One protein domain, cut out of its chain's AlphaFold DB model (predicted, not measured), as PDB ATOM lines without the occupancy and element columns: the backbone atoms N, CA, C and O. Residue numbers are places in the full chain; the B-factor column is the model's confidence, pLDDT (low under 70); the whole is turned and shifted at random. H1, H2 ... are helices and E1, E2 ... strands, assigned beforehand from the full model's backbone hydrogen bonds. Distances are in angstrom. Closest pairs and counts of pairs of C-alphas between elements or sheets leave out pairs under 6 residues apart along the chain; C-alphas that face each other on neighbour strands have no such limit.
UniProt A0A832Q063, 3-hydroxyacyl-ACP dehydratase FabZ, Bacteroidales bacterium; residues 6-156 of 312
ATOM      1  N   CYS A   6     -15.324  54.844 -13.207       94.69
ATOM      2  CA  CYS A   6     -14.059  55.190 -12.561       94.69
ATOM      3  C   CYS A   6     -13.546  54.015 -11.721       94.69
ATOM      4  O   CYS A   6     -14.335  53.271 -11.133       94.69
ATOM      5  N   ILE A   7     -12.228  53.857 -11.601       95.56
ATOM      6  CA  ILE A   7     -11.619  52.795 -10.790       95.56
ATOM      7  C   ILE A   7     -10.451  53.343  -9.977       95.56
ATOM      8  O   ILE A   7      -9.568  54.002 -10.519       95.56
ATOM      9  N   ASN A   8     -10.401  52.994  -8.692       96.19
ATOM     10  CA  ASN A   8      -9.216  53.118  -7.850       96.19
ATOM     11  C   ASN A   8      -8.782  51.723  -7.404       96.19
ATOM     12  O   ASN A   8      -9.546  50.998  -6.771       96.19
ATOM     13  N   SER A   9      -7.548  51.356  -7.722       96.00
ATOM     14  CA  SER A   9      -6.936  50.088  -7.342       96.00
ATOM     15  C   SER A   9      -5.789  50.357  -6.381       96.00
ATOM     16  O   SER A   9      -4.883  51.125  -6.706       96.00
ATOM     17  N   PHE A  10      -5.818  49.718  -5.215       96.06
ATOM     18  CA  PHE A  10      -4.758  49.758  -4.214       96.06
ATOM     19  C   PHE A  10      -4.168  48.362  -4.063       96.06
ATOM     20  O   PHE A  10      -4.878  47.413  -3.719       96.06
ATOM     21  N   ILE A  11      -2.870  48.239  -4.311       92.69
ATOM     22  CA  ILE A  11      -2.133  46.987  -4.164       92.69
ATOM     23  C   ILE A  11      -1.137  47.103  -3.018       92.69
ATOM     24  O   ILE A  11      -0.482  48.125  -2.819       92.69
ATOM     25  N   GLU A  12      -1.036  46.017  -2.270       89.81
ATOM     26  CA  GLU A  12      -0.125  45.868  -1.152       89.81
ATOM     27  C   GLU A  12       0.411  44.448  -1.197       89.81
ATOM     28  O   GLU A  12      -0.356  43.480  -1.253       89.81
ATOM     29  N   PHE A  13       1.732  44.349  -1.209       83.56
ATOM     30  CA  PHE A  13       2.462  43.096  -1.214       83.56
ATOM     31  C   PHE A  13       3.418  43.104  -0.032       83.56
ATOM     32  O   PHE A  13       3.982  44.141   0.306       83.56
ATOM     33  N   ASP A  14       3.619  41.940   0.577       80.06
ATOM     34  CA  ASP A  14       4.653  41.749   1.593       80.06
ATOM     35  C   ASP A  14       6.030  41.677   0.912       80.06
ATOM     36  O   ASP A  14       6.615  40.606   0.732       80.06
ATOM     37  N   SER A  15       6.478  42.838   0.425       78.12
ATOM     38  CA  SER A  15       7.684  43.021  -0.369       78.12
ATOM     39  C   SER A  15       8.444  44.261   0.076       78.12
ATOM     40  O   SER A  15       7.878  45.342   0.209       78.12
ATOM     41  N   LYS A  16       9.762  44.131   0.239       74.06
ATOM     42  CA  LYS A  16      10.649  45.289   0.450       74.06
ATOM     43  C   LYS A  16      10.976  46.031  -0.849       74.06
ATOM     44  O   LYS A  16      11.478  47.150  -0.792       74.06
ATOM     45  N   TYR A  17      10.719  45.404  -1.995       74.19
ATOM     46  CA  TYR A  17      11.114  45.894  -3.318       74.19
ATOM     47  C   TYR A  17       9.937  46.466  -4.109       74.19
ATOM     48  O   TYR A  17      10.144  47.316  -4.972       74.19
ATOM     49  N   ILE A  18       8.706  46.053  -3.794       79.56
ATOM     50  CA  ILE A  18       7.488  46.680  -4.309       79.56
ATOM     51  C   ILE A  18       6.805  47.428  -3.161       79.56
ATOM     52  O   ILE A  18       6.223  46.779  -2.293       79.56
ATOM     53  N   PRO A  19       6.844  48.772  -3.142       83.50
ATOM     54  CA  PRO A  19       6.080  49.534  -2.164       83.50
ATOM     55  C   PRO A  19       4.577  49.363  -2.404       83.50
ATOM     56  O   PRO A  19       4.144  48.916  -3.467       83.50
ATOM     57  N   ASN A  20       3.763  49.800  -1.447       89.12
ATOM     58  CA  ASN A  20       2.331  49.949  -1.684       89.12
ATOM     59  C   ASN A  20       2.114  50.914  -2.851       89.12
ATOM     60  O   ASN A  20       2.682  52.008  -2.889       89.12
ATOM     61  N   GLN A  21       1.306  50.494  -3.815       93.25
ATOM     62  CA  GLN A  21       1.052  51.257  -5.028       93.25
ATOM     63  C   GLN A  21      -0.447  51.409  -5.233       93.25
ATOM     64  O   GLN A  21      -1.246  50.542  -4.877       93.25
ATOM     65  N   SER A  22      -0.819  52.507  -5.873       94.81
ATOM     66  CA  SER A  22      -2.178  52.738  -6.330       94.81
ATOM     67  C   SER A  22      -2.194  53.090  -7.807       94.81
ATOM     68  O   SER A  22      -1.246  53.680  -8.329       94.81
ATOM     69  N   ALA A  23      -3.289  52.753  -8.474       96.19
ATOM     70  CA  ALA A  23      -3.606  53.209  -9.817       96.19
ATOM     71  C   ALA A  23      -5.047  53.716  -9.846       96.19
ATOM     72  O   ALA A  23      -5.928  53.136  -9.207       96.19
ATOM     73  N   THR A  24      -5.271  54.786 -10.599       95.62
ATOM     74  CA  THR A  24      -6.586  55.399 -10.776       95.62
ATOM     75  C   THR A  24      -6.866  55.537 -12.263       95.62
ATOM     76  O   THR A  24      -5.953  55.822 -13.034       95.62
ATOM     77  N   MET A  25      -8.120  55.330 -12.643       94.94
ATOM     78  CA  MET A  25      -8.663  55.672 -13.949       94.94
ATOM     79  C   MET A  25      -9.978  56.412 -13.708       94.94
ATOM     80  O   MET A  25     -10.921  55.814 -13.187       94.94
ATOM     81  N   ASP A  26     -10.034  57.699 -14.043       91.69
ATOM     82  CA  ASP A  26     -11.235  58.528 -13.864       91.69
ATOM     83  C   ASP A  26     -12.108  58.567 -15.129       91.69
ATOM     84  O   ASP A  26     -13.301  58.871 -15.068       91.69
ATOM     85  N   SER A  27     -11.542  58.197 -16.282       88.94
ATOM     86  CA  SER A  27     -12.284  58.040 -17.526       88.94
ATOM     87  C   SER A  27     -11.841  56.809 -18.308       88.94
ATOM     88  O   SER A  27     -10.661  56.481 -18.410       88.94
ATOM     89  N   VAL A  28     -12.807  56.154 -18.955       86.75
ATOM     90  CA  VAL A  28     -12.555  55.031 -19.876       86.75
ATOM     91  C   VAL A  28     -11.711  55.467 -21.080       86.75
ATOM     92  O   VAL A  28     -11.028  54.640 -21.678       86.75
ATOM     93  N   THR A  29     -11.705  56.759 -21.427       90.00
ATOM     94  CA  THR A  29     -10.858  57.306 -22.502       90.00
ATOM     95  C   THR A  29      -9.369  57.114 -22.237       90.00
ATOM     96  O   THR A  29      -8.600  56.949 -23.182       90.00
ATOM     97  N   ASP A  30      -8.974  57.072 -20.966       90.69
ATOM     98  CA  ASP A  30      -7.570  56.993 -20.562       90.69
ATOM     99  C   ASP A  30      -7.047  55.554 -20.683       90.69
ATOM    100  O   ASP A  30      -5.843  55.307 -20.677       90.69
ATOM    101  N   PHE A  31      -7.944  54.577 -20.858       92.38
ATOM    102  CA  PHE A  31      -7.612  53.158 -20.922       92.38
ATOM    103  C   PHE A  31      -6.486  52.850 -21.915       92.38
ATOM    104  O   PHE A  31      -5.530  52.156 -21.566       92.38
ATOM    105  N   GLN A  32      -6.589  53.360 -23.145       93.25
ATOM    106  CA  GLN A  32      -5.681  53.004 -24.236       93.25
ATOM    107  C   GLN A  32      -4.244  53.473 -23.978       93.25
ATOM    108  O   GLN A  32      -3.296  52.763 -24.311       93.25
ATOM    109  N   THR A  33      -4.079  54.662 -23.406       92.50
ATOM    110  CA  THR A  33      -2.776  55.310 -23.217       92.50
ATOM    111  C   THR A  33      -2.180  55.015 -21.847       92.50
ATOM    112  O   THR A  33      -0.967  54.860 -21.732       92.50
ATOM    113  N   GLU A  34      -3.016  54.913 -20.815       92.25
ATOM    114  CA  GLU A  34      -2.572  54.868 -19.426       92.25
ATOM    115  C   GLU A  34      -2.624  53.482 -18.787       92.25
ATOM    116  O   GLU A  34      -1.863  53.218 -17.855       92.25
ATOM    117  N   ILE A  35      -3.512  52.593 -19.238       94.25
ATOM    118  CA  ILE A  35      -3.758  51.310 -18.562       94.25
ATOM    119  C   ILE A  35      -3.344  50.129 -19.436       94.25
ATOM    120  O   ILE A  35      -2.561  49.289 -18.988       94.25
ATOM    121  N   ALA A  36      -3.808  50.089 -20.685       93.19
ATOM    122  CA  ALA A  36      -3.582  48.998 -21.631       93.19
ATOM    123  C   ALA A  36      -2.102  48.609 -21.844       93.19
ATOM    124  O   ALA A  36      -1.842  47.417 -22.006       93.19
ATOM    125  N   PRO A  37      -1.114  49.530 -21.799       93.12
ATOM    126  CA  PRO A  37       0.297  49.157 -21.946       93.12
ATOM    127  C   PRO A  37       0.899  48.402 -20.746       93.12
ATOM    128  O   PRO A  37       2.063  48.009 -20.813       93.12
ATOM    129  N   SER A  38       0.159  48.228 -19.644       93.62
ATOM    130  CA  SER A  38       0.682  47.652 -18.398       93.62
ATOM    131  C   SER A  38       0.832  46.136 -18.485       93.62
ATOM    132  O   SER A  38      -0.149  45.403 -18.645       93.62
ATOM    133  N   ARG A  39       2.063  45.651 -18.325       92.31
ATOM    134  CA  ARG A  39       2.380  44.220 -18.372       92.31
ATOM    135  C   ARG A  39       1.903  43.480 -17.132       92.31
ATOM    136  O   ARG A  39       1.817  44.041 -16.040       92.31
ATOM    137  N   THR A  40       1.663  42.184 -17.310       90.94
ATOM    138  CA  THR A  40       1.458  41.281 -16.176       90.94
ATOM    139  C   THR A  40       2.716  41.179 -15.329       90.94
ATOM    140  O   THR A  40       3.797  41.543 -15.787       90.94
ATOM    141  N   PHE A  41       2.598  40.708 -14.093       90.62
ATOM    142  CA  PHE A  41       3.742  40.579 -13.201       90.62
ATOM    143  C   PHE A  41       3.676  39.307 -12.367       90.62
ATOM    144  O   PHE A  41       2.597  38.790 -12.076       90.62
ATOM    145  N   VAL A  42       4.848  38.816 -11.978       90.38
ATOM    146  CA  VAL A  42       5.009  37.598 -11.186       90.38
ATOM    147  C   VAL A  42       6.211  37.727 -10.261       90.38
ATOM    148  O   VAL A  42       7.229  38.322 -10.623       90.38
ATOM    149  N   PHE A  43       6.115  37.150  -9.066       90.44
ATOM    150  CA  PHE A  43       7.265  37.021  -8.179       90.44
ATOM    151  C   PHE A  43       8.043  35.746  -8.497       90.44
ATOM    152  O   PHE A  43       7.443  34.698  -8.726       90.44
ATOM    153  N   VAL A  44       9.377  35.788  -8.426       88.94
ATOM    154  CA  VAL A  44      10.223  34.609  -8.709       88.94
ATOM    155  C   VAL A  44       9.820  33.389  -7.870       88.94
ATOM    156  O   VAL A  44       9.694  32.296  -8.411       88.94
ATOM    157  N   ARG A  45       9.479  33.582  -6.585       87.69
ATOM    158  CA  ARG A  45       9.003  32.505  -5.687       87.69
ATOM    159  C   ARG A  45       7.722  31.794  -6.161       87.69
ATOM    160  O   ARG A  45       7.371  30.749  -5.627       87.69
ATOM    161  N   GLU A  46       6.969  32.396  -7.080       87.81
ATOM    162  CA  GLU A  46       5.695  31.872  -7.582       87.81
ATOM    163  C   GLU A  46       5.853  31.186  -8.941       87.81
ATOM    164  O   GLU A  46       4.978  30.413  -9.328       87.81
ATOM    165  N   ILE A  47       6.962  31.428  -9.654       87.31
ATOM    166  CA  ILE A  47       7.173  30.965 -11.033       87.31
ATOM    167  C   ILE A  47       7.029  29.449 -11.135       87.31
ATOM    168  O   ILE A  47       6.258  28.974 -11.969       87.31
ATOM    169  N   GLN A  48       7.721  28.693 -10.279       84.44
ATOM    170  CA  GLN A  48       7.708  27.230 -10.326       84.44
ATOM    171  C   GLN A  48       6.286  26.682 -10.137       84.44
ATOM    172  O   GLN A  48       5.779  25.933 -10.971       84.44
ATOM    173  N   LYS A  49       5.585  27.177  -9.111       87.69
ATOM    174  CA  LYS A  49       4.199  26.796  -8.802       87.69
ATOM    175  C   LYS A  49       3.233  27.118  -9.945       87.69
ATOM    176  O   LYS A  49       2.372  26.311 -10.291       87.69
ATOM    177  N   LEU A  50       3.359  28.306 -10.536       87.25
ATOM    178  CA  LEU A  50       2.511  28.739 -11.647       87.25
ATOM    179  C   LEU A  50       2.797  27.947 -12.927       87.25
ATOM    180  O   LEU A  50       1.883  27.695 -13.714       87.25
ATOM    181  N   ARG A  51       4.047  27.533 -13.135       82.31
ATOM    182  CA  ARG A  51       4.462  26.713 -14.273       82.31
ATOM    183  C   ARG A  51       3.940  25.289 -14.179       82.31
ATOM    184  O   ARG A  51       3.376  24.809 -15.158       82.31
ATOM    185  N   GLU A  52       4.068  24.653 -13.017       85.81
ATOM    186  CA  GLU A  52       3.501  23.326 -12.737       85.81
ATOM    187  C   GLU A  52       1.980  23.314 -12.948       85.81
ATOM    188  O   GLU A  52       1.429  22.374 -13.516       85.81
ATOM    189  N   ALA A  53       1.306  24.410 -12.586       88.12
ATOM    190  CA  ALA A  53      -0.116  24.616 -12.854       88.12
ATOM    191  C   ALA A  53      -0.437  24.990 -14.319       88.12
ATOM    192  O   ALA A  53      -1.605  25.111 -14.688       88.12
ATOM    193  N   GLY A  54       0.573  25.202 -15.169       85.19
ATOM    194  CA  GLY A  54       0.411  25.573 -16.575       85.19
ATOM    195  C   GLY A  54      -0.149  26.982 -16.810       85.19
ATOM    196  O   GLY A  54      -0.725  27.218 -17.873       85.19
ATOM    197  N   LEU A  55       0.008  27.899 -15.848       83.69
ATOM    198  CA  LEU A  55      -0.607  29.235 -15.830       83.69
ATOM    199  C   LEU A  55       0.255  30.351 -16.446       83.69
ATOM    200  O   LEU A  55      -0.252  31.443 -16.673       83.69
ATOM    201  N   ILE A  56       1.531  30.095 -16.749       81.06
ATOM    202  CA  ILE A  56       2.461  31.085 -17.336       81.06
ATOM    203  C   ILE A  56       2.866  30.751 -18.781       81.06
ATOM    204  O   ILE A  56       3.961  31.076 -19.240       81.06
ATOM    205  N   LYS A  57       1.987  30.066 -19.524       77.06
ATOM    206  CA  LYS A  57       2.232  29.714 -20.932       77.06
ATOM    207  C   LYS A  57       2.349  30.989 -21.777       77.06
ATOM    208  O   LYS A  57       1.410  31.775 -21.830       77.06
ATOM    209  N   GLY A  58       3.487  31.174 -22.449       75.81
ATOM    210  CA  GLY A  58       3.747  32.342 -23.303       75.81
ATOM    211  C   GLY A  58       4.294  33.580 -22.577       75.81
ATOM    212  O   GLY A  58       4.429  34.632 -23.204       75.81
ATOM    213  N   GLY A  59       4.620  33.477 -21.284       80.00
ATOM    214  CA  GLY A  59       5.320  34.534 -20.551       80.00
ATOM    215  C   GLY A  59       6.792  34.654 -20.961       80.00
ATOM    216  O   GLY A  59       7.463  33.652 -21.200       80.00
ATOM    217  N   SER A  60       7.295  35.883 -21.029       83.81
ATOM    218  CA  SER A  60       8.698  36.226 -21.265       83.81
ATOM    219  C   SER A  60       9.073  37.489 -20.485       83.81
ATOM    220  O   SER A  60       8.207  38.235 -20.029       83.81
ATOM    221  N   LEU A  61      10.371  37.783 -20.380       83.12
ATOM    222  CA  LEU A  61      10.851  39.030 -19.764       83.12
ATOM    223  C   LEU A  61      10.453  40.297 -20.549       83.12
ATOM    224  O   LEU A  61      10.624  41.408 -20.047       83.12
ATOM    225  N   GLU A  62       9.906  40.153 -21.757       82.69
ATOM    226  CA  GLU A  62       9.406  41.275 -22.557       82.69
ATOM    227  C   GLU A  62       7.955  41.631 -22.208       82.69
ATOM    228  O   GLU A  62       7.604  42.813 -22.158       82.69
ATOM    229  N   ASN A  63       7.109  40.629 -21.932       84.25
ATOM    230  CA  ASN A  63       5.666  40.811 -21.727       84.25
ATOM    231  C   ASN A  63       5.205  40.674 -20.265       84.25
ATOM    232  O   ASN A  63       4.068  41.040 -19.962       84.25
ATOM    233  N   ALA A  64       6.069  40.194 -19.369       87.62
ATOM    234  CA  ALA A  64       5.784  40.034 -17.952       87.62
ATOM    235  C   ALA A  64       6.899  40.642 -17.101       87.62
ATOM    236  O   ALA A  64       8.080  40.415 -17.351       87.62
ATOM    237  N   ILE A  65       6.528  41.392 -16.069       89.31
ATOM    238  CA  ILE A  65       7.440  41.931 -15.065       89.31
ATOM    239  C   ILE A  65       7.776  40.821 -14.072       89.31
ATOM    240  O   ILE A  65       6.890  40.292 -13.402       89.31
ATOM    241  N   VAL A  66       9.054  40.480 -13.953       89.50
ATOM    242  CA  VAL A  66       9.514  39.452 -13.019       89.50
ATOM    243  C   VAL A  66      10.193  40.131 -11.841       89.50
ATOM    244  O   VAL A  66      11.226  40.784 -11.999       89.50
ATOM    245  N   ILE A  67       9.594  39.985 -10.660       89.31
ATOM    246  CA  ILE A  67      10.091  40.583  -9.423       89.31
ATOM    247  C   ILE A  67      10.852  39.540  -8.612       89.31
ATOM    248  O   ILE A  67      10.284  38.550  -8.137       89.31
ATOM    249  N   TYR A  68      12.137  39.800  -8.412       89.12
ATOM    250  CA  TYR A  68      13.037  38.997  -7.604       89.12
ATOM    251  C   TYR A  68      13.343  39.712  -6.290       89.12
ATOM    252  O   TYR A  68      14.012  40.737  -6.260       89.12
ATOM    253  N   GLU A  69      12.805  39.194  -5.190       85.75
ATOM    254  CA  GLU A  69      12.826  39.899  -3.900       85.75
ATOM    255  C   GLU A  69      13.286  39.056  -2.708       85.75
ATOM    256  O   GLU A  69      13.403  39.560  -1.591       85.75
ATOM    257  N   ARG A  70      13.528  37.764  -2.930       84.94
ATOM    258  CA  ARG A  70      14.082  36.842  -1.940       84.94
ATOM    259  C   ARG A  70      15.222  36.110  -2.608       84.94
ATOM    260  O   ARG A  70      14.998  35.524  -3.661       84.94
ATOM    261  N   GLU A  71      16.399  36.179  -2.004       85.31
ATOM    262  CA  GLU A  71      17.579  35.490  -2.511       85.31
ATOM    263  C   GLU A  71      17.315  33.980  -2.542       85.31
ATOM    264  O   GLU A  71      16.855  33.400  -1.555       85.31
ATOM    265  N   LEU A  72      17.558  33.378  -3.701       85.88
ATOM    266  CA  LEU A  72      17.557  31.939  -3.916       85.88
ATOM    267  C   LEU A  72      19.002  31.456  -4.082       85.88
ATOM    268  O   LEU A  72      19.861  32.233  -4.507       85.88
ATOM    269  N   PRO A  73      19.288  30.180  -3.791       90.94
ATOM    270  CA  PRO A  73      20.530  29.551  -4.222       90.94
ATOM    271  C   PRO A  73      20.750  29.737  -5.739       90.94
ATOM    272  O   PRO A  73      19.800  29.696  -6.524       90.94
ATOM    273  N   GLN A  74      21.996  29.979  -6.164       90.44
ATOM    274  CA  GLN A  74      22.313  30.275  -7.572       90.44
ATOM    275  C   GLN A  74      21.913  29.127  -8.510       90.44
ATOM    276  O   GLN A  74      21.465  29.368  -9.624       90.44
ATOM    277  N   ASP A  75      22.052  27.889  -8.050       90.38
ATOM    278  CA  ASP A  75      21.629  26.684  -8.753       90.38
ATOM    279  C   ASP A  75      20.112  26.642  -8.983       90.38
ATOM    280  O   ASP A  75      19.680  26.338 -10.093       90.38
ATOM    281  N   GLU A  76      19.298  27.023  -7.995       86.88
ATOM    282  CA  GLU A  76      17.840  27.111  -8.164       86.88
ATOM    283  C   GLU A  76      17.445  28.203  -9.168       86.88
ATOM    284  O   GLU A  76      16.577  27.991 -10.020       86.88
ATOM    285  N   LEU A  77      18.098  29.369  -9.107       86.50
ATOM    286  CA  LEU A  77      17.834  30.463 -10.042       86.50
ATOM    287  C   LEU A  77      18.246  30.101 -11.476       86.50
ATOM    288  O   LEU A  77      17.519  30.418 -12.420       86.50
ATOM    289  N   ASP A  78      19.376  29.413 -11.639       89.06
ATOM    290  CA  ASP A  78      19.864  28.926 -12.929       89.06
ATOM    291  C   ASP A  78      18.895  27.912 -13.547       89.06
ATOM    292  O   ASP A  78      18.609  27.999 -14.741       89.06
ATOM    293  N   VAL A  79      18.329  27.002 -12.743       87.44
ATOM    294  CA  VAL A  79      17.293  26.062 -13.205       87.44
ATOM    295  C   VAL A  79      16.075  26.820 -13.727       87.44
ATOM    296  O   VAL A  79      15.620  26.554 -14.839       87.44
ATOM    297  N   ILE A  80      15.576  27.810 -12.979       85.25
ATOM    298  CA  ILE A  80      14.436  28.635 -13.411       85.25
ATOM    299  C   ILE A  80      14.764  29.388 -14.712       85.25
ATOM    300  O   ILE A  80      13.924  29.460 -15.614       85.25
ATOM    301  N   ALA A  81      15.975  29.940 -14.824       86.38
ATOM    302  CA  ALA A  81      16.418  30.683 -16.000       86.38
ATOM    303  C   ALA A  81      16.515  29.789 -17.247       86.38
ATOM    304  O   ALA A  81      15.943  30.125 -18.291       86.38
ATOM    305  N   ASP A  82      17.157  28.626 -17.126       86.75
ATOM    306  CA  ASP A  82      17.297  27.639 -18.200       86.75
ATOM    307  C   ASP A  82      15.921  27.117 -18.643       86.75
ATOM    308  O   ASP A  82      15.611  27.046 -19.837       86.75
ATOM    309  N   GLU A  83      15.047  26.823 -17.679       81.44
ATOM    310  CA  GLU A  83      13.685  26.378 -17.934       81.44
ATOM    311  C   GLU A  83      12.851  27.427 -18.678       81.44
ATOM    312  O   GLU A  83      12.012  27.072 -19.518       81.44
ATOM    313  N   LEU A  84      13.006  28.710 -18.346       79.88
ATOM    314  CA  LEU A  84      12.329  29.830 -19.008       79.88
ATOM    315  C   LEU A  84      13.047  30.297 -20.282       79.88
ATOM    316  O   LEU A  84      12.504  31.138 -20.999       79.88
ATOM    317  N   LYS A  85      14.219  29.727 -20.595       84.06
ATOM    318  CA  LYS A  85      15.085  30.111 -21.720       84.06
ATOM    319  C   LYS A  85      15.470  31.593 -21.682       84.06
ATOM    320  O   LYS A  85      15.474  32.268 -22.713       84.06
ATOM    321  N   VAL A  86      15.770  32.099 -20.490       84.69
ATOM    322  CA  VAL A  86      16.242  33.470 -20.264       84.69
ATOM    323  C   VAL A  86      17.707  33.453 -19.821       84.69
ATOM    324  O   VAL A  86      18.171  32.435 -19.309       84.69
ATOM    325  N   PRO A  87      18.464  34.548 -20.014       85.31
ATOM    326  CA  PRO A  87      19.828  34.629 -19.508       85.31
ATOM    327  C   PRO A  87      19.864  34.398 -17.995       85.31
ATOM    328  O   PRO A  87      19.034  34.946 -17.264       85.31
ATOM    329  N   ARG A  88      20.835  33.605 -17.531       88.50
ATOM    330  CA  ARG A  88      21.108  33.438 -16.101       88.50
ATOM    331  C   ARG A  88      21.472  34.787 -15.485       88.50
ATOM    332  O   ARG A  88      22.150  35.598 -16.115       88.50
ATOM    333  N   GLN A  89      21.003  35.010 -14.266       85.12
ATOM    334  CA  GLN A  89      21.186  36.254 -13.520       85.12
ATOM    335  C   GLN A  89      21.954  35.971 -12.230       85.12
ATOM    336  O   GLN A  89      21.947  34.849 -11.723       85.12
ATOM    337  N   ASN A  90      22.609  36.989 -11.680       86.31
ATOM    338  CA  ASN A  90      23.284  36.879 -10.392       86.31
ATOM    339  C   ASN A  90      22.245  36.799  -9.263       86.31
ATOM    340  O   ASN A  90      21.475  37.736  -9.062       86.31
ATOM    341  N   ALA A  91      22.249  35.716  -8.486       85.75
ATOM    342  CA  ALA A  91      21.280  35.510  -7.413       85.75
ATOM    343  C   ALA A  91      21.329  36.580  -6.308       85.75
ATOM    344  O   ALA A  91      20.339  36.759  -5.599       85.75
ATOM    345  N   LYS A  92      22.432  37.330  -6.195       85.88
ATOM    346  CA  LYS A  92      22.578  38.441  -5.239       85.88
ATOM    347  C   LYS A  92      21.945  39.752  -5.713       85.88
ATOM    348  O   LYS A  92      21.795  40.680  -4.919       85.88
ATOM    349  N   GLU A  93      21.593  39.859  -6.991       83.69
ATOM    350  CA  GLU A  93      21.030  41.073  -7.587       83.69
ATOM    351  C   GLU A  93      19.499  41.031  -7.555       83.69
ATOM    352  O   GLU A  93      18.837  40.559  -8.475       83.69
ATOM    353  N   LEU A  94      18.931  41.529  -6.454       85.00
ATOM    354  CA  LEU A  94      17.483  41.631  -6.247       85.00
ATOM    355  C   LEU A  94      16.885  42.832  -7.003       85.00
ATOM    356  O   LEU A  94      17.532  43.863  -7.180       85.00
ATOM    357  N   GLY A  95      15.615  42.722  -7.402       84.56
ATOM    358  CA  GLY A  95      14.869  43.767  -8.102       84.56
ATOM    359  C   GLY A  95      14.040  43.233  -9.271       84.56
ATOM    360  O   GLY A  95      13.461  42.149  -9.208       84.56
ATOM    361  N   TYR A  96      13.951  44.019 -10.344       85.44
ATOM    362  CA  TYR A  96      13.289  43.608 -11.583       85.44
ATOM    363  C   TYR A  96      14.281  42.871 -12.484       85.44
ATOM    364  O   TYR A  96      15.306  43.438 -12.846       85.44
ATOM    365  N   LEU A  97      13.952  41.645 -12.899       83.25
ATOM    366  CA  LEU A  97      14.807  40.850 -13.798       83.25
ATOM    367  C   LEU A  97      14.627  41.208 -15.286       83.25
ATOM    368  O   LEU A  97      15.222  40.587 -16.165       83.25
ATOM    369  N   ASN A  98      13.767  42.181 -15.588       84.12
ATOM    370  CA  ASN A  98      13.445  42.598 -16.946       84.12
ATOM    371  C   ASN A  98      14.572  43.417 -17.585       84.12
ATOM    372  O   ASN A  98      15.030  44.406 -17.019       84.12
ATOM    373  N   SER A  99      14.908  43.096 -18.836       74.75
ATOM    374  CA  SER A  99      15.830  43.888 -19.665       74.75
ATOM    375  C   SER A  99      15.279  45.288 -19.967       74.75
ATOM    376  O   SER A  99      16.019  46.266 -20.072       74.75
ATOM    377  N   ARG A 100      13.950  45.392 -20.114       80.19
ATOM    378  CA  ARG A 100      13.237  46.637 -20.402       80.19
ATOM    379  C   ARG A 100      12.723  47.281 -19.116       80.19
ATOM    380  O   ARG A 100      12.069  46.627 -18.305       80.19
ATOM    381  N   LYS A 101      12.928  48.596 -18.996       84.94
ATOM    382  CA  LYS A 101      12.379  49.413 -17.903       84.94
ATOM    383  C   LYS A 101      10.850  49.331 -17.836       84.94
ATOM    384  O   LYS A 101      10.178  49.013 -18.821       84.94
ATOM    385  N   LEU A 102      10.309  49.634 -16.663       86.62
ATOM    386  CA  LEU A 102       8.872  49.814 -16.488       86.62
ATOM    387  C   LEU A 102       8.365  50.949 -17.386       86.62
ATOM    388  O   LEU A 102       9.033  51.973 -17.531       86.62
ATOM    389  N   VAL A 103       7.191  50.753 -17.981       89.19
ATOM    390  CA  VAL A 103       6.487  51.803 -18.731       89.19
ATOM    391  C   VAL A 103       5.950  52.844 -17.753       89.19
ATOM    392  O   VAL A 103       6.035  54.043 -18.005       89.19
ATOM    393  N   PHE A 104       5.463  52.376 -16.601       90.75
ATOM    394  CA  PHE A 104       4.940  53.210 -15.528       90.75
ATOM    395  C   PHE A 104       5.598  52.848 -14.191       90.75
ATOM    396  O   PHE A 104       5.781  51.664 -13.908       90.75
ATOM    397  N   PRO A 105       5.886  53.816 -13.304       90.38
ATOM    398  CA  PRO A 105       6.419  53.514 -11.972       90.38
ATOM    399  C   PRO A 105       5.522  52.577 -11.141       90.38
ATOM    400  O   PRO A 105       6.013  51.807 -10.323       90.38
ATOM    401  N   ASN A 106       4.207  52.626 -11.374       92.38
ATOM    402  CA  ASN A 106       3.177  51.819 -10.717       92.38
ATOM    403  C   ASN A 106       2.550  50.766 -11.658       92.38
ATOM    404  O   ASN A 106       1.367  50.447 -11.528       92.38
ATOM    405  N   GLU A 107       3.312  50.245 -12.627       92.69
ATOM    406  CA  GLU A 107       2.829  49.270 -13.622       92.69
ATOM    407  C   GLU A 107       2.112  48.048 -12.995       92.69
ATOM    408  O   GLU A 107       1.031  47.708 -13.483       92.69
ATOM    409  N   PRO A 108       2.576  47.450 -11.873       92.12
ATOM    410  CA  PRO A 108       1.831  46.386 -11.188       92.12
ATOM    411  C   PRO A 108       0.422  46.800 -10.727       92.12
ATOM    412  O   PRO A 108      -0.538  46.042 -10.891       92.12
ATOM    413  N   ALA A 109       0.264  48.016 -10.190       93.81
ATOM    414  CA  ALA A 109      -1.041  48.533  -9.768       93.81
ATOM    415  C   ALA A 109      -1.969  48.765 -10.967       93.81
ATOM    416  O   ALA A 109      -3.158  48.440 -10.903       93.81
ATOM    417  N   ARG A 110      -1.419  49.287 -12.072       95.31
ATOM    418  CA  ARG A 110      -2.152  49.505 -13.327       95.31
ATOM    419  C   ARG A 110      -2.562  48.188 -13.984       95.31
ATOM    420  O   ARG A 110      -3.681  48.092 -14.473       95.31
ATOM    421  N   HIS A 111      -1.733  47.148 -13.917       94.44
ATOM    422  CA  HIS A 111      -2.114  45.811 -14.379       94.44
ATOM    423  C   HIS A 111      -3.249  45.215 -13.538       94.44
ATOM    424  O   HIS A 111      -4.199  44.663 -14.079       94.44
ATOM    425  N   LYS A 112      -3.229  45.395 -12.212       94.31
ATOM    426  CA  LYS A 112      -4.365  44.982 -11.373       94.31
ATOM    427  C   LYS A 112      -5.639  45.770 -11.676       94.31
ATOM    428  O   LYS A 112      -6.729  45.213 -11.594       94.31
ATOM    429  N   LEU A 113      -5.515  47.042 -12.052       95.31
ATOM    430  CA  LEU A 113      -6.635  47.832 -12.562       95.31
ATOM    431  C   LEU A 113      -7.144  47.267 -13.900       95.31
ATOM    432  O   LEU A 113      -8.351  47.104 -14.063       95.31
ATOM    433  N   LEU A 114      -6.247  46.890 -14.817       94.88
ATOM    434  CA  LEU A 114      -6.582  46.217 -16.076       94.88
ATOM    435  C   LEU A 114      -7.338  44.896 -15.841       94.88
ATOM    436  O   LEU A 114      -8.359  44.665 -16.491       94.88
ATOM    437  N   ASP A 115      -6.900  44.080 -14.878       94.50
ATOM    438  CA  ASP A 115      -7.598  42.851 -14.469       94.50
ATOM    439  C   ASP A 115      -9.040  43.152 -14.025       94.50
ATOM    440  O   ASP A 115      -9.979  42.475 -14.444       94.50
ATOM    441  N   ILE A 116      -9.234  44.199 -13.207       95.50
ATOM    442  CA  ILE A 116     -10.569  44.637 -12.770       95.50
ATOM    443  C   ILE A 116     -11.420  45.040 -13.977       95.50
ATOM    444  O   ILE A 116     -12.569  44.614 -14.055       95.50
ATOM    445  N   ILE A 117     -10.887  45.829 -14.917       94.25
ATOM    446  CA  ILE A 117     -11.624  46.229 -16.129       94.25
ATOM    447  C   ILE A 117     -12.087  44.992 -16.902       94.25
ATOM    448  O   ILE A 117     -13.264  44.896 -17.251       94.25
ATOM    449  N   GLY A 118     -11.178  44.042 -17.140       92.88
ATOM    450  CA  GLY A 118     -11.484  42.806 -17.857       92.88
ATOM    451  C   GLY A 118     -12.567  41.978 -17.165       92.88
ATOM    452  O   GLY A 118     -13.541  41.578 -17.801       92.88
ATOM    453  N   ASP A 119     -12.448  41.778 -15.851       95.25
ATOM    454  CA  ASP A 119     -13.428  41.022 -15.069       95.25
ATOM    455  C   ASP A 119     -14.793  41.745 -14.999       95.25
ATOM    456  O   ASP A 119     -15.844  41.108 -15.105       95.25
ATOM    457  N   MET A 120     -14.807  43.076 -14.850       94.75
ATOM    458  CA  MET A 120     -16.044  43.872 -14.813       94.75
ATOM    459  C   MET A 120     -16.747  43.913 -16.172       94.75
ATOM    460  O   MET A 120     -17.977  43.959 -16.216       94.75
ATOM    461  N   ALA A 121     -16.018  43.808 -17.285       92.19
ATOM    462  CA  ALA A 121     -16.626  43.708 -18.612       92.19
ATOM    463  C   ALA A 121     -17.552  42.478 -18.748       92.19
ATOM    464  O   ALA A 121     -18.531  42.518 -19.497       92.19
ATOM    465  N   LEU A 122     -17.323  41.412 -17.964       92.25
ATOM    466  CA  LEU A 122     -18.154  40.198 -17.951       92.25
ATOM    467  C   LEU A 122     -19.557  40.399 -17.349       92.25
ATOM    468  O   LEU A 122     -20.407  39.505 -17.454       92.25
ATOM    469  N   ILE A 123     -19.820  41.554 -16.725       93.56
ATOM    470  CA  ILE A 123     -21.151  41.933 -16.225       93.56
ATOM    471  C   ILE A 123     -22.148  42.070 -17.383       93.56
ATOM    472  O   ILE A 123     -23.324  41.744 -17.219       93.56
ATOM    473  N   GLY A 124     -21.682  42.493 -18.564       87.56
ATOM    474  CA  GLY A 124     -22.505  42.625 -19.771       87.56
ATOM    475  C   GLY A 124     -23.333  43.913 -19.856       87.56
ATOM    476  O   GLY A 124     -24.095  44.071 -20.806       87.56
ATOM    477  N   LYS A 125     -23.187  44.841 -18.900       87.81
ATOM    478  CA  LYS A 125     -23.717  46.212 -18.984       87.81
ATOM    479  C   LYS A 125     -22.657  47.223 -18.529       87.81
ATOM    480  O   LYS A 125     -21.908  46.907 -17.604       87.81
ATOM    481  N   PRO A 126     -22.594  48.426 -19.134       88.44
ATOM    482  CA  PRO A 126     -21.723  49.495 -18.657       88.44
ATOM    483  C   PRO A 126     -22.081  49.902 -17.227       88.44
ATOM    484  O   PRO A 126     -23.257  50.075 -16.902       88.44
ATOM    485  N   ILE A 127     -21.066  50.083 -16.391       89.88
ATOM    486  CA  ILE A 127     -21.223  50.595 -15.030       89.88
ATOM    487  C   ILE A 127     -21.098  52.119 -15.083       89.88
ATOM    488  O   ILE A 127     -20.189  52.638 -15.723       89.88
ATOM    489  N   LYS A 128     -21.990  52.833 -14.398       91.12
ATOM    490  CA  LYS A 128     -21.821  54.260 -14.096       91.12
ATOM    491  C   LYS A 128     -21.547  54.397 -12.608       91.12
ATOM    492  O   LYS A 128     -22.389  54.005 -11.799       91.12
ATOM    493  N   GLY A 129     -20.355  54.860 -12.262       92.69
ATOM    494  CA  GLY A 129     -19.908  54.967 -10.883       92.69
ATOM    495  C   GLY A 129     -18.449  54.567 -10.689       92.69
ATOM    496  O   GLY A 129     -17.740  54.192 -11.623       92.69
ATOM    497  N   ARG A 130     -18.018  54.626  -9.428       94.00
ATOM    498  CA  ARG A 130     -16.637  54.382  -9.013       94.00
ATOM    499  C   ARG A 130     -16.487  53.037  -8.316       94.00
ATOM    500  O   ARG A 130     -17.210  52.747  -7.363       94.00
ATOM    501  N   LEU A 131     -15.511  52.249  -8.752       94.75
ATOM    502  CA  LEU A 131     -15.097  51.011  -8.101       94.75
ATOM    503  C   LEU A 131     -13.801  51.252  -7.326       94.75
ATOM    504  O   LEU A 131     -12.786  51.635  -7.900       94.75
ATOM    505  N   ILE A 132     -13.829  51.002  -6.020       95.38
ATOM    506  CA  ILE A 132     -12.653  51.103  -5.151       95.38
ATOM    507  C   ILE A 132     -12.254  49.690  -4.734       95.38
ATOM    508  O   ILE A 132     -13.018  48.999  -4.060       95.38
ATOM    509  N   ALA A 133     -11.070  49.251  -5.154       95.31
ATOM    510  CA  ALA A 133     -10.568  47.912  -4.898       95.31
ATOM    511  C   ALA A 133      -9.297  47.944  -4.047       95.31
ATOM    512  O   ALA A 133      -8.296  48.552  -4.422       95.31
ATOM    513  N   TYR A 134      -9.324  47.216  -2.933       94.75
ATOM    514  CA  TYR A 134      -8.167  46.985  -2.072       94.75
ATOM    515  C   TYR A 134      -7.705  45.542  -2.231       94.75
ATOM    516  O   TYR A 134      -8.500  44.620  -2.053       94.75
ATOM    517  N   ARG A 135      -6.425  45.354  -2.569       92.88
ATOM    518  CA  ARG A 135      -5.811  44.044  -2.844       92.88
ATOM    519  C   ARG A 135      -6.656  43.208  -3.834       92.88
ATOM    520  O   ARG A 135      -7.079  42.098  -3.501       92.88
ATOM    521  N   PRO A 136      -6.955  43.744  -5.038       93.25
ATOM    522  CA  PRO A 136      -7.818  43.079  -6.016       93.25
ATOM    523  C   PRO A 136      -7.236  41.765  -6.543       93.25
ATOM    524  O   PRO A 136      -6.022  41.561  -6.592       93.25
ATOM    525  N   GLY A 137      -8.120  40.897  -7.036       91.94
ATOM    526  CA  GLY A 137      -7.740  39.672  -7.731       91.94
ATOM    527  C   GLY A 137      -8.925  39.008  -8.427       91.94
ATOM    528  O   GLY A 137     -10.078  39.210  -8.044       91.94
ATOM    529  N   HIS A 138      -8.650  38.153  -9.416       92.56
ATOM    530  CA  HIS A 138      -9.693  37.570 -10.269       92.56
ATOM    531  C   HIS A 138     -10.814  36.877  -9.493       92.56
ATOM    532  O   HIS A 138     -11.976  36.986  -9.867       92.56
ATOM    533  N   LYS A 139     -10.512  36.176  -8.390       93.19
ATOM    534  CA  LYS A 139     -11.543  35.482  -7.601       93.19
ATOM    535  C   LYS A 139     -12.580  36.455  -7.032       93.19
ATOM    536  O   LYS A 139     -13.776  36.198  -7.157       93.19
ATOM    537  N   ILE A 140     -12.137  37.552  -6.413       94.31
ATOM    538  CA  ILE A 140     -13.046  38.531  -5.803       94.31
ATOM    539  C   ILE A 140     -13.755  39.368  -6.870       94.31
ATOM    540  O   ILE A 140     -14.970  39.543  -6.784       94.31
ATOM    541  N   ASN A 141     -13.040  39.765  -7.926       94.69
ATOM    542  CA  ASN A 141     -13.609  40.496  -9.055       94.69
ATOM    543  C   ASN A 141     -14.728  39.688  -9.728       94.69
ATOM    544  O   ASN A 141     -15.838  40.183  -9.900       94.69
ATOM    545  N   ASN A 142     -14.479  38.408 -10.028       94.38
ATOM    546  CA  ASN A 142     -15.482  37.526 -10.625       94.38
ATOM    547  C   ASN A 142     -16.685  37.295  -9.705       94.38
ATOM    548  O   ASN A 142     -17.816  37.196 -10.178       94.38
ATOM    549  N   ASN A 143     -16.475  37.203  -8.389       95.00
ATOM    550  CA  ASN A 143     -17.583  37.096  -7.442       95.00
ATOM    551  C   ASN A 143     -18.457  38.356  -7.460       95.00
ATOM    552  O   ASN A 143     -19.678  38.234  -7.549       95.00
ATOM    553  N   LEU A 144     -17.847  39.545  -7.456       95.06
ATOM    554  CA  LEU A 144     -18.564  40.814  -7.576       95.06
ATOM    555  C   LEU A 144     -19.316  40.913  -8.912       95.06
ATOM    556  O   LEU A 144     -20.514  41.187  -8.915       95.06
ATOM    557  N   ALA A 145     -18.657  40.604 -10.033       94.00
ATOM    558  CA  ALA A 145     -19.273  40.623 -11.358       94.00
ATOM    559  C   ALA A 145     -20.499  39.698 -11.442       94.00
ATOM    560  O   ALA A 145     -21.534  40.080 -11.988       94.00
ATOM    561  N   ARG A 146     -20.429  38.495 -10.852       92.62
ATOM    562  CA  ARG A 146     -21.575  37.572 -10.779       92.62
ATOM    563  C   ARG A 146     -22.717  38.119  -9.928       92.62
ATOM    564  O   ARG A 146     -23.870  37.930 -10.309       92.62
ATOM    565  N   LEU A 147     -22.418  38.766  -8.800       92.25
ATOM    566  CA  LEU A 147     -23.435  39.392  -7.952       92.25
ATOM    567  C   LEU A 147     -24.142  40.528  -8.695       92.25
ATOM    568  O   LEU A 147     -25.367  40.516  -8.768       92.25
ATOM    569  N   ILE A 148     -23.382  41.429  -9.325       91.62
ATOM    570  CA  ILE A 148     -23.936  42.531 -10.123       91.62
ATOM    571  C   ILE A 148     -24.755  41.982 -11.291       91.62
ATOM    572  O   ILE A 148     -25.883  42.402 -11.504       91.62
ATOM    573  N   ARG A 149     -24.249  40.987 -12.027       88.94
ATOM    574  CA  ARG A 149     -24.985  40.374 -13.142       88.94
ATOM    575  C   ARG A 149     -26.277  39.691 -12.691       88.94
ATOM    576  O   ARG A 149     -27.279  39.744 -13.401       88.94
ATOM    577  N   LYS A 150     -26.265  39.034 -11.527       83.00
ATOM    578  CA  LYS A 150     -27.468  38.441 -10.928       83.00
ATOM    579  C   LYS A 150     -28.485  39.525 -10.587       83.00
ATOM    580  O   LYS A 150     -29.657  39.340 -10.894       83.00
ATOM    581  N   ASP A 151     -28.037  40.626  -9.997       83.81
ATOM    582  CA  ASP A 151     -28.891  41.762  -9.660       83.81
ATOM    583  C   ASP A 151     -29.464  42.441 -10.912       83.81
ATOM    584  O   ASP A 151     -30.674  42.582 -11.027       83.81
ATOM    585  N   ILE A 152     -28.634  42.704 -11.926       83.12
ATOM    586  CA  ILE A 152     -29.070  43.210 -13.236       83.12
ATOM    587  C   ILE A 152     -30.138  42.310 -13.850       83.12
ATOM    588  O   ILE A 152     -31.082  42.822 -14.431       83.12
ATOM    589  N   LYS A 153     -29.998  40.984 -13.746       74.25
ATOM    590  CA  LYS A 153     -30.998  40.042 -14.262       74.25
ATOM    591  C   LYS A 153     -32.300  40.083 -13.455       74.25
ATOM    592  O   LYS A 153     -33.371  39.893 -14.017       74.25
ATOM    593  N   LEU A 154     -32.219  40.293 -12.142       66.06
ATOM    594  CA  LEU A 154     -33.400  40.451 -11.289       66.06
ATOM    595  C   LEU A 154     -34.114  41.785 -11.550       66.06
ATOM    596  O   LEU A 154     -35.338  41.823 -11.515       66.06
ATOM    597  N   ASN A 155     -33.348  42.826 -11.875       68.81
ATOM    598  CA  ASN A 155     -33.802  44.192 -12.131       68.81
ATOM    599  C   ASN A 155     -33.847  44.533 -13.633       68.81
ATOM    600  O   ASN A 155     -33.867  45.709 -14.007       68.81
ATOM    601  N   GLU A 156     -33.821  43.521 -14.511       68.75
ATOM    602  CA  GLU A 156     -33.743  43.716 -15.965       68.75
ATOM    603  C   GLU A 156     -34.965  44.478 -16.476       68.75
ATOM    604  O   GLU A 156     -34.853  45.321 -17.366       68.75
TER     605      GLU A 156
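This is residues 6 to 156 of the 312 residues of the protein "3-hydroxyacyl-ACP dehydratase FabZ" of Bacteroidales bacterium (UniProt A0A832Q063). What is the shape? Two unequal parts sit end to end: a slab of strands E2, E1 and E5 with H4 slantwise over one face, and a smaller part with the strand pair E3 and E4, H2 and H3. H4 also meets E3, while H3 and the end of H5 make the far ends of the long axis. What is it made of? The 151 printed residues hold five named helices and five named strands, E1 E2 H1 E3 H2 E4 H3 H4 E5 H5, of mixed class; the larger sheet, E2 E1 E5, is mixed and E3 with E4 parallel. The whole is only just compact, close to loose, with a radius of gyration of the C-alphas of 17.6 A and spans of 58 by 29 by 25 A.

How do the first strands pair? E1, residues 6 to 11, and E2, residues 21 to 25, form an antiparallel hairpin, with N 9 and O 23 at 2.8 A, within hydrogen-bond range. E5, residues 129 to 134, is parallel to E1 at 4 degrees, with N 8 and O 131 at 2.9 A. Which helices are on this sheet? H1, residues 28 to 35, and H4, residues 107 to 121, make two layers with it, helices on one face; H4 has a height over the sheet of 8.7 A. H1 and H4 touch, closest at the C-alphas of Ile 35 and Arg 110, 5.8 A, with residues 110 to 114 alone of H4. What forms the smaller part? E3, residues 40 to 43, H2, residues 44 to 52, and E4, residues 64 to 68, form a strand-helix-strand unit, two parallel strands with a helix between, its crossover right-handed; N 42 and O 65 are 2.9 A apart. H2 and H3, residues 74 to 84, are close but not clearly touching, with the closest C-alphas, Gln 48 and Ile 80, at 7.5 A. What of H5 and the helix backbones? H5, residues 138 to 154, touches H4 with residues 138 to 145 alone, the same way at a shallow tilt of 27 degrees, closest at the C-alphas of Met 120 and Ala 145, 5.7 A. O i to N i+4 pairs are within hydrogen-bond range throughout H3, H4 and H5, in 2 of 4 in H1 and 3 of 5 in H2.

Where do the elements begin and end? E1 begins at C-alpha 6, (-14.059, 55.190, -12.561), and H5 ends at C-alpha 154, (-33.400, 40.451, -11.289). Which are long? H5 measures 23.9 A, H4 20.8 A, and E1 and E5 16.7 A each.

How far does it reach? The two C-alphas farthest apart, Asp 75 and Glu 156, are 58.4 A apart. Is anything cut, long or uncertain? The printed part has no cut; the links H2 to E4 and H3 to H4 are long, and residues 154 to 156 are under 70 in pLDDT.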